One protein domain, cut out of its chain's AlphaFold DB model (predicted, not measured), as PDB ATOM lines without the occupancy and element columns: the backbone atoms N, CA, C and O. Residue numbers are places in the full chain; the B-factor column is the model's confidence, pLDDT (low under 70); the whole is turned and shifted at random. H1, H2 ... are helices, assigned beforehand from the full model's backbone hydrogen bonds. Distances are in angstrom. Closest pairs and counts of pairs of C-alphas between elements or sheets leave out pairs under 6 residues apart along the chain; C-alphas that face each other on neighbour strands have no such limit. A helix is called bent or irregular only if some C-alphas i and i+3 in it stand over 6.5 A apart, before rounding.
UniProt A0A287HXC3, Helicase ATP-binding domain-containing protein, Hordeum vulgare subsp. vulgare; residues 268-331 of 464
ATOM      1  N   ASN A 268      19.937   1.137 185.075       85.81
ATOM      2  CA  ASN A 268      21.219   1.075 184.373       85.81
ATOM      3  C   ASN A 268      21.120   1.367 182.866       85.81
ATOM      4  O   ASN A 268      20.081   1.235 182.207       85.81
ATOM      5  N   TYR A 269      22.266   1.759 182.320       84.31
ATOM      6  CA  TYR A 269      22.568   1.740 180.899       84.31
ATOM      7  C   TYR A 269      23.310   0.455 180.547       84.31
ATOM      8  O   TYR A 269      24.178   0.018 181.303       84.31
ATOM      9  N   PHE A 270      22.991  -0.089 179.377       85.56
ATOM     10  CA  PHE A 270      23.605  -1.282 178.797       85.56
ATOM     11  C   PHE A 270      24.119  -0.946 177.394       85.56
ATOM     12  O   PHE A 270      23.529  -0.095 176.716       85.56
ATOM     13  N   CYS A 271      25.184  -1.599 176.936       83.56
ATOM     14  CA  CYS A 271      25.540  -1.585 175.516       83.56
ATOM     15  C   CYS A 271      24.751  -2.658 174.749       83.56
ATOM     16  O   CYS A 271      24.036  -3.474 175.328       83.56
ATOM     17  N   LYS A 272      24.853  -2.629 173.420       82.50
ATOM     18  CA  LYS A 272      24.365  -3.700 172.541       82.50
ATOM     19  C   LYS A 272      25.403  -4.798 172.305       82.50
ATOM     20  O   LYS A 272      25.005  -5.911 171.996       82.50
ATOM     21  N   ASP A 273      26.689  -4.469 172.434       81.38
ATOM     22  CA  ASP A 273      27.811  -5.344 172.060       81.38
ATOM     23  C   ASP A 273      28.614  -5.859 173.271       81.38
ATOM     24  O   ASP A 273      29.560  -6.619 173.102       81.38
ATOM     25  N   CYS A 274      28.272  -5.428 174.492       81.38
ATOM     26  CA  CYS A 274      28.855  -5.939 175.735       81.38
ATOM     27  C   CYS A 274      27.863  -5.914 176.898       81.38
ATOM     28  O   CYS A 274      27.006  -5.030 176.973       81.38
ATOM     29  N   ASP A 275      28.086  -6.801 177.870       79.25
ATOM     30  CA  ASP A 275      27.387  -6.873 179.169       79.25
ATOM     31  C   ASP A 275      27.829  -5.789 180.170       79.25
ATOM     32  O   ASP A 275      27.668  -5.899 181.385       79.25
ATOM     33  N   CYS A 276      28.409  -4.719 179.641       78.25
ATOM     34  CA  CYS A 276      28.890  -3.541 180.334       78.25
ATOM     35  C   CYS A 276      27.707  -2.709 180.879       78.25
ATOM     36  O   CYS A 276      26.761  -2.373 180.159       78.25
ATOM     37  N   GLN A 277      27.760  -2.379 182.174       79.00
ATOM     38  CA  GLN A 277      26.647  -1.799 182.936       79.00
ATOM     39  C   GLN A 277      27.068  -0.500 183.612       79.00
ATOM     40  O   GLN A 277      28.028  -0.477 184.377       79.00
ATOM     41  N   ILE A 278      26.343   0.591 183.355       77.06
ATOM     42  CA  ILE A 278      26.723   1.925 183.842       77.06
ATOM     43  C   ILE A 278      25.516   2.644 184.453       77.06
ATOM     44  O   ILE A 278      24.441   2.697 183.860       77.06
ATOM     45  N   LEU A 279      25.704   3.247 185.631       75.62
ATOM     46  CA  LEU A 279      24.696   4.087 186.294       75.62
ATOM     47  C   LEU A 279      24.659   5.526 185.748       75.62
ATOM     48  O   LEU A 279      23.580   6.114 185.648       75.62
ATOM     49  N   ASP A 280      25.817   6.076 185.366       66.56
ATOM     50  CA  ASP A 280      25.968   7.437 184.841       66.56
ATOM     51  C   ASP A 280      26.732   7.482 183.515       66.56
ATOM     52  O   ASP A 280      27.955   7.618 183.477       66.56
ATOM     53  N   THR A 281      26.002   7.501 182.398       53.56
ATOM     54  CA  THR A 281      26.555   7.969 181.119       53.56
ATOM     55  C   THR A 281      26.673   9.496 181.138       53.56
ATOM     56  O   THR A 281      25.915  10.213 180.474       53.56
ATOM     57  N   ASN A 282      27.631  10.025 181.900       53.53
ATOM     58  CA  ASN A 282      28.173  11.333 181.551       53.53
ATOM     59  C   ASN A 282      28.761  11.197 180.139       53.53
ATOM     60  O   ASN A 282      29.511  10.256 179.902       53.53
ATOM     61  N   MET A 283      28.458  12.112 179.212       43.66
ATOM     62  CA  MET A 283      28.812  12.013 177.775       43.66
ATOM     63  C   MET A 283      30.331  12.040 177.478       43.66
ATOM     64  O   MET A 283      30.734  12.220 176.334       43.66
ATOM     65  N   LYS A 284      31.159  11.895 178.517       49.44
ATOM     66  CA  LYS A 284      32.621  11.970 178.530       49.44
ATOM     67  C   LYS A 284      33.306  10.828 179.270       49.44
ATOM     68  O   LYS A 284      34.454  10.539 178.961       49.44
ATOM     69  N   LYS A 285      32.625  10.157 180.210       48.94
ATOM     70  CA  LYS A 285      33.114   8.856 180.665       48.94
ATOM     71  C   LYS A 285      32.800   7.886 179.535       48.94
ATOM     72  O   LYS A 285      31.649   7.474 179.382       48.94
ATOM     73  N   LYS A 286      33.813   7.599 178.709       52.56
ATOM     74  CA  LYS A 286      33.817   6.399 177.870       52.56
ATOM     75  C   LYS A 286      33.423   5.243 178.791       52.56
ATOM     76  O   LYS A 286      33.885   5.186 179.927       52.56
ATOM     77  N   CYS A 287      32.533   4.374 178.330       60.50
ATOM     78  CA  CYS A 287      32.409   3.073 178.967       60.50
ATOM     79  C   CYS A 287      33.787   2.412 178.929       60.50
ATOM     80  O   CYS A 287      34.428   2.451 177.876       60.50
ATOM     81  N   ASP A 288      34.216   1.780 180.019       63.62
ATOM     82  CA  ASP A 288      35.518   1.093 180.083       63.62
ATOM     83  C   ASP A 288      35.623  -0.043 179.038       63.62
ATOM     84  O   ASP A 288      36.704  -0.497 178.689       63.62
ATOM     85  N   CYS A 289      34.488  -0.425 178.445       70.31
ATOM     86  CA  CYS A 289      34.362  -1.286 177.276       70.31
ATOM     87  C   CYS A 289      34.778  -0.673 175.919       70.31
ATOM     88  O   CYS A 289      34.573  -1.312 174.890       70.31
ATOM     89  N   GLY A 290      35.247   0.578 175.856       71.06
ATOM     90  CA  GLY A 290      35.738   1.233 174.629       71.06
ATOM     91  C   GLY A 290      34.684   1.593 173.561       71.06
ATOM     92  O   GLY A 290      34.963   2.382 172.659       71.06
ATOM     93  N   HIS A 291      33.458   1.071 173.657       74.31
ATOM     94  CA  HIS A 291      32.400   1.289 172.669       74.31
ATOM     95  C   HIS A 291      31.818   2.714 172.671       74.31
ATOM     96  O   HIS A 291      31.680   3.371 173.704       74.31
ATOM     97  N   SER A 292      31.370   3.169 171.494       71.50
ATOM     98  CA  SER A 292      30.725   4.477 171.316       71.50
ATOM     99  C   SER A 292      29.478   4.656 172.195       71.50
ATOM    100  O   SER A 292      28.618   3.775 172.288       71.50
ATOM    101  N   SER A 293      29.306   5.857 172.755       70.19
ATOM    102  CA  SER A 293      28.142   6.253 173.562       70.19
ATOM    103  C   SER A 293      26.791   6.059 172.855       70.19
ATOM    104  O   SER A 293      25.776   5.924 173.527       70.19
ATOM    105  N   VAL A 294      26.757   6.009 171.516       75.88
ATOM    106  CA  VAL A 294      25.529   5.773 170.725       75.88
ATOM    107  C   VAL A 294      25.062   4.312 170.790       75.88
ATOM    108  O   VAL A 294      23.877   4.031 170.612       75.88
ATOM    109  N   ARG A 295      25.972   3.367 171.060       77.12
ATOM    110  CA  ARG A 295      25.630   1.944 171.229       77.12
ATOM    111  C   ARG A 295      25.081   1.625 172.623       77.12
ATOM    112  O   ARG A 295      24.442   0.591 172.804       77.12
ATOM    113  N   HIS A 296      25.249   2.548 173.568       81.56
ATOM    114  CA  HIS A 296      24.686   2.468 174.909       81.56
ATOM    115  C   HIS A 296      23.241   2.972 174.927       81.56
ATOM    116  O   HIS A 296      22.931   4.046 174.412       81.56
ATOM    117  N   PHE A 297      22.343   2.222 175.564       82.75
ATOM    118  CA  PHE A 297      20.948   2.609 175.744       82.75
ATOM    119  C   PHE A 297      20.545   2.545 177.219       82.75
ATOM    120  O   PHE A 297      20.935   1.647 177.962       82.75
ATOM    121  N   CYS A 298      19.725   3.505 177.648       85.81
ATOM    122  CA  CYS A 298      19.068   3.434 178.948       85.81
ATOM    123  C   CYS A 298      17.975   2.365 178.876       85.81
ATOM    124  O   CYS A 298      17.080   2.473 178.028       85.81
ATOM    125  N   TRP A 299      18.026   1.371 179.767       89.56
ATOM    126  CA  TRP A 299      17.030   0.299 179.821       89.56
ATOM    127  C   TRP A 299      15.611   0.868 179.943       89.56
ATOM    128  O   TRP A 299      14.729   0.534 179.151       89.56
ATOM    129  N   TRP A 300      15.425   1.820 180.867       88.56
ATOM    130  CA  TRP A 300      14.135   2.461 181.117       88.56
ATOM    131  C   TRP A 300      13.580   3.180 179.895       88.56
ATOM    132  O   TRP A 300      12.397   3.053 179.585       88.56
ATOM    133  N   ASN A 301      14.420   3.922 179.171       87.62
ATOM    134  CA  ASN A 301      13.950   4.633 177.987       87.62
ATOM    135  C   ASN A 301      13.501   3.642 176.911       87.62
ATOM    136  O   ASN A 301      12.400   3.789 176.393       87.62
ATOM    137  N   LYS A 302      14.306   2.606 176.637       85.81
ATOM    138  CA  LYS A 302      14.017   1.615 175.592       85.81
ATOM    139  C   LYS A 302      12.729   0.828 175.857       85.81
ATOM    140  O   LYS A 302      11.952   0.644 174.927       85.81
ATOM    141  N   TYR A 303      12.513   0.360 177.089       87.06
ATOM    142  CA  TYR A 303      11.433  -0.589 177.395       87.06
ATOM    143  C   TYR A 303      10.212   0.016 178.100       87.06
ATOM    144  O   TYR A 303       9.143  -0.580 178.033       87.06
ATOM    145  N   ILE A 304      10.345   1.178 178.750       88.44
ATOM    146  CA  ILE A 304       9.254   1.831 179.494       88.44
ATOM    147  C   ILE A 304       8.896   3.190 178.883       88.44
ATOM    148  O   ILE A 304       7.799   3.361 178.356       88.44
ATOM    149  N   ALA A 305       9.799   4.176 178.939       86.81
ATOM    150  CA  ALA A 305       9.420   5.564 178.662       86.81
ATOM    151  C   ALA A 305       9.098   5.829 177.182       86.81
ATOM    152  O   ALA A 305       8.116   6.511 176.897       86.81
ATOM    153  N   THR A 306       9.887   5.294 176.244       86.88
ATOM    154  CA  THR A 306       9.661   5.490 174.803       86.88
ATOM    155  C   THR A 306       8.370   4.800 174.331       86.88
ATOM    156  O   THR A 306       7.535   5.509 173.770       86.88
ATOM    157  N   PRO A 307       8.110   3.501 174.598       86.56
ATOM    158  CA  PRO A 307       6.854   2.863 174.184       86.56
ATOM    159  C   PRO A 307       5.593   3.544 174.733       86.56
ATOM    160  O   PRO A 307       4.613   3.702 174.011       86.56
ATOM    161  N   ILE A 308       5.619   4.000 175.992       85.81
ATOM    162  CA  ILE A 308       4.468   4.688 176.599       85.81
ATOM    163  C   ILE A 308       4.264   6.082 175.983       85.81
ATOM    164  O   ILE A 308       3.123   6.476 175.752       85.81
ATOM    165  N   LEU A 309       5.344   6.816 175.679       83.75
ATOM    166  CA  LEU A 309       5.268   8.161 175.094       83.75
ATOM    167  C   LEU A 309       4.734   8.161 173.653       83.75
ATOM    168  O   LEU A 309       3.973   9.056 173.298       83.75
ATOM    169  N   TYR A 310       5.137   7.188 172.830       78.12
ATOM    170  CA  TYR A 310       4.776   7.144 171.406       78.12
ATOM    171  C   TYR A 310       3.484   6.367 171.099       78.12
ATOM    172  O   TYR A 310       3.046   6.359 169.953       78.12
ATOM    173  N   GLY A 311       2.832   5.764 172.101       76.69
ATOM    174  CA  GLY A 311       1.471   5.248 171.944       76.69
ATOM    175  C   GLY A 311       1.040   4.288 173.046       76.69
ATOM    176  O   GLY A 311       1.187   3.077 172.896       76.69
ATOM    177  N   SER A 312       0.414   4.797 174.109       68.31
ATOM    178  CA  SER A 312      -0.113   3.991 175.227       68.31
ATOM    179  C   SER A 312      -1.115   2.901 174.807       68.31
ATOM    180  O   SER A 312      -1.128   1.828 175.405       68.31
ATOM    181  N   ALA A 313      -1.914   3.145 173.761       72.88
ATOM    182  CA  ALA A 313      -2.883   2.188 173.213       72.88
ATOM    183  C   ALA A 313      -2.254   1.099 172.313       72.88
ATOM    184  O   ALA A 313      -2.866   0.047 172.084       72.88
ATOM    185  N   SER A 314      -1.029   1.321 171.819       83.19
ATOM    186  CA  SER A 314      -0.309   0.341 170.998       83.19
ATOM    187  C   SER A 314      -0.020  -0.944 171.783       83.19
ATOM    188  O   SER A 314      -0.055  -0.963 173.018       83.19
ATOM    189  N   PHE A 315       0.277  -2.037 171.076       84.44
ATOM    190  CA  PHE A 315       0.678  -3.292 171.718       84.44
ATOM    191  C   PHE A 315       1.926  -3.103 172.597       84.44
ATOM    192  O   PHE A 315       1.949  -3.549 173.744       84.44
ATOM    193  N   ASP A 316       2.923  -2.361 172.106       83.81
ATOM    194  CA  ASP A 316       4.145  -2.059 172.854       83.81
ATOM    195  C   ASP A 316       3.913  -1.132 174.051       83.81
ATOM    196  O   ASP A 316       4.477  -1.373 175.118       83.81
ATOM    197  N   GLY A 317       3.047  -0.124 173.920       86.81
ATOM    198  CA  GLY A 317       2.657   0.755 175.024       86.81
ATOM    199  C   GLY A 317       1.936   0.001 176.142       86.81
ATOM    200  O   GLY A 317       2.294   0.144 177.314       86.81
ATOM    201  N   ARG A 318       0.988  -0.880 175.791       87.00
ATOM    202  CA  ARG A 318       0.309  -1.765 176.753       87.00
ATOM    203  C   ARG A 318       1.281  -2.749 177.405       87.00
ATOM    204  O   ARG A 318       1.281  -2.873 178.627       87.00
ATOM    205  N   ARG A 319       2.167  -3.380 176.627       88.88
ATOM    206  CA  ARG A 319       3.214  -4.281 177.141       88.88
ATOM    207  C   ARG A 319       4.162  -3.570 178.112       88.88
ATOM    208  O   ARG A 319       4.450  -4.111 179.178       88.88
ATOM    209  N   ALA A 320       4.596  -2.352 177.785       89.69
ATOM    210  CA  ALA A 320       5.421  -1.519 178.656       89.69
ATOM    211  C   ALA A 320       4.690  -1.117 179.947       89.69
ATOM    212  O   ALA A 320       5.289  -1.154 181.020       89.69
ATOM    213  N   MET A 321       3.391  -0.803 179.874       87.69
ATOM    214  CA  MET A 321       2.574  -0.488 181.050       87.69
ATOM    215  C   MET A 321       2.386  -1.704 181.973       87.69
ATOM    216  O   MET A 321       2.551  -1.581 183.186       87.69
ATOM    217  N   THR A 322       2.118  -2.893 181.424       90.38
ATOM    218  CA  THR A 322       2.041  -4.138 182.210       90.38
ATOM    219  C   THR A 322       3.384  -4.473 182.859       90.38
ATOM    220  O   THR A 322       3.421  -4.843 184.032       90.38
ATOM    221  N   LEU A 323       4.499  -4.288 182.141       90.81
ATOM    222  CA  LEU A 323       5.845  -4.488 182.685       90.81
ATOM    223  C   LEU A 323       6.131  -3.500 183.829       90.81
ATOM    224  O   LEU A 323       6.567  -3.917 184.902       90.81
ATOM    225  N   LEU A 324       5.821  -2.214 183.632       90.31
ATOM    226  CA  LEU A 324       5.935  -1.177 184.656       90.31
ATOM    227  C   LEU A 324       5.110  -1.524 185.902       90.31
ATOM    228  O   LEU A 324       5.624  -1.446 187.014       90.31
ATOM    229  N   LYS A 325       3.850  -1.935 185.739       89.62
ATOM    230  CA  LYS A 325       2.968  -2.266 186.861       89.62
ATOM    231  C   LYS A 325       3.447  -3.504 187.624       89.62
ATOM    232  O   LYS A 325       3.698  -3.417 188.823       89.62
ATOM    233  N   GLU A 326       3.575  -4.643 186.945       89.06
ATOM    234  CA  GLU A 326       3.743  -5.940 187.611       89.06
ATOM    235  C   GLU A 326       5.204  -6.276 187.958       89.06
ATOM    236  O   GLU A 326       5.425  -6.959 188.954       89.06
ATOM    237  N   LYS A 327       6.203  -5.799 187.189       87.62
ATOM    238  CA  LYS A 327       7.632  -6.100 187.443       87.62
ATOM    239  C   LYS A 327       8.416  -4.986 188.137       87.62
ATOM    240  O   LYS A 327       9.429  -5.277 188.769       87.62
ATOM    241  N   VAL A 328       7.992  -3.728 187.997       87.81
ATOM    242  CA  VAL A 328       8.670  -2.577 188.619       87.81
ATOM    243  C   VAL A 328       7.879  -2.113 189.841       87.81
ATOM    244  O   VAL A 328       8.310  -2.323 190.969       87.81
ATOM    245  N   LEU A 329       6.701  -1.514 189.641       88.94
ATOM    246  CA  LEU A 329       5.963  -0.829 190.704       88.94
ATOM    247  C   LEU A 329       5.584  -1.768 191.855       88.94
ATOM    248  O   LEU A 329       5.832  -1.430 193.008       88.94
ATOM    249  N   LYS A 330       5.065  -2.964 191.554       87.75
ATOM    250  CA  LYS A 330       4.616  -3.955 192.549       87.75
ATOM    251  C   LYS A 330       5.690  -4.394 193.555       87.75
ATOM    252  O   LYS A 330       5.349  -4.723 194.682       87.75
ATOM    253  N   GLY A 331       6.966  -4.404 193.157       85.75
ATOM    254  CA  GLY A 331       8.083  -4.806 194.025       85.75
ATOM    255  C   GLY A 331       8.773  -3.655 194.764       85.75
ATOM    256  O   GLY A 331       9.665  -3.902 195.567       85.75
TER     257      GLY A 331
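This is residues 268 to 331 of the 464 residues of the protein "Helicase ATP-binding domain-containing protein" of Hordeum vulgare subsp. vulgare (UniProt A0A287HXC3). Two helices, H2 and H1, meet near their joined ends as an open V, with the far end of H2, residues 325 to 331, sticking out. Beyond the other end of H1, residues 268 to 298 form a looped lobe with no named element. The printed part has 64 residues, 30 of them in H1 and then H2, under half; the class is all helix. It is loose, radius of gyration of the C-alphas 13.8 A, spanning 38 by 26 by 19 A.

H2, residues 315 to 331, measures 23.6 A and ends at C-alpha 331 (8.083, -4.806, 194.025). H1, residues 299 to 311, measures 18.1 A from C-alpha 299 (17.030, 0.299, 179.821). H1 is only just irregular: C-alphas 303 and 306 are 6.8 A apart.

H2 and H1 touch, their closest C-alphas, Gly 317 and Ile 308, 4.6 A apart. They run opposite ways at a steep tilt of 48 degrees. O i to N i+4 pairs within hydrogen-bond range number 10 of 13 in H2 and 6 of 9 in H1.

The farthest C-alphas, Asp 288 and Ala 313, are 39.0 A apart. The printed part has no cut; the H1 to H2 link is tight. pLDDT is under 70 at residues 280 to 288 and 312.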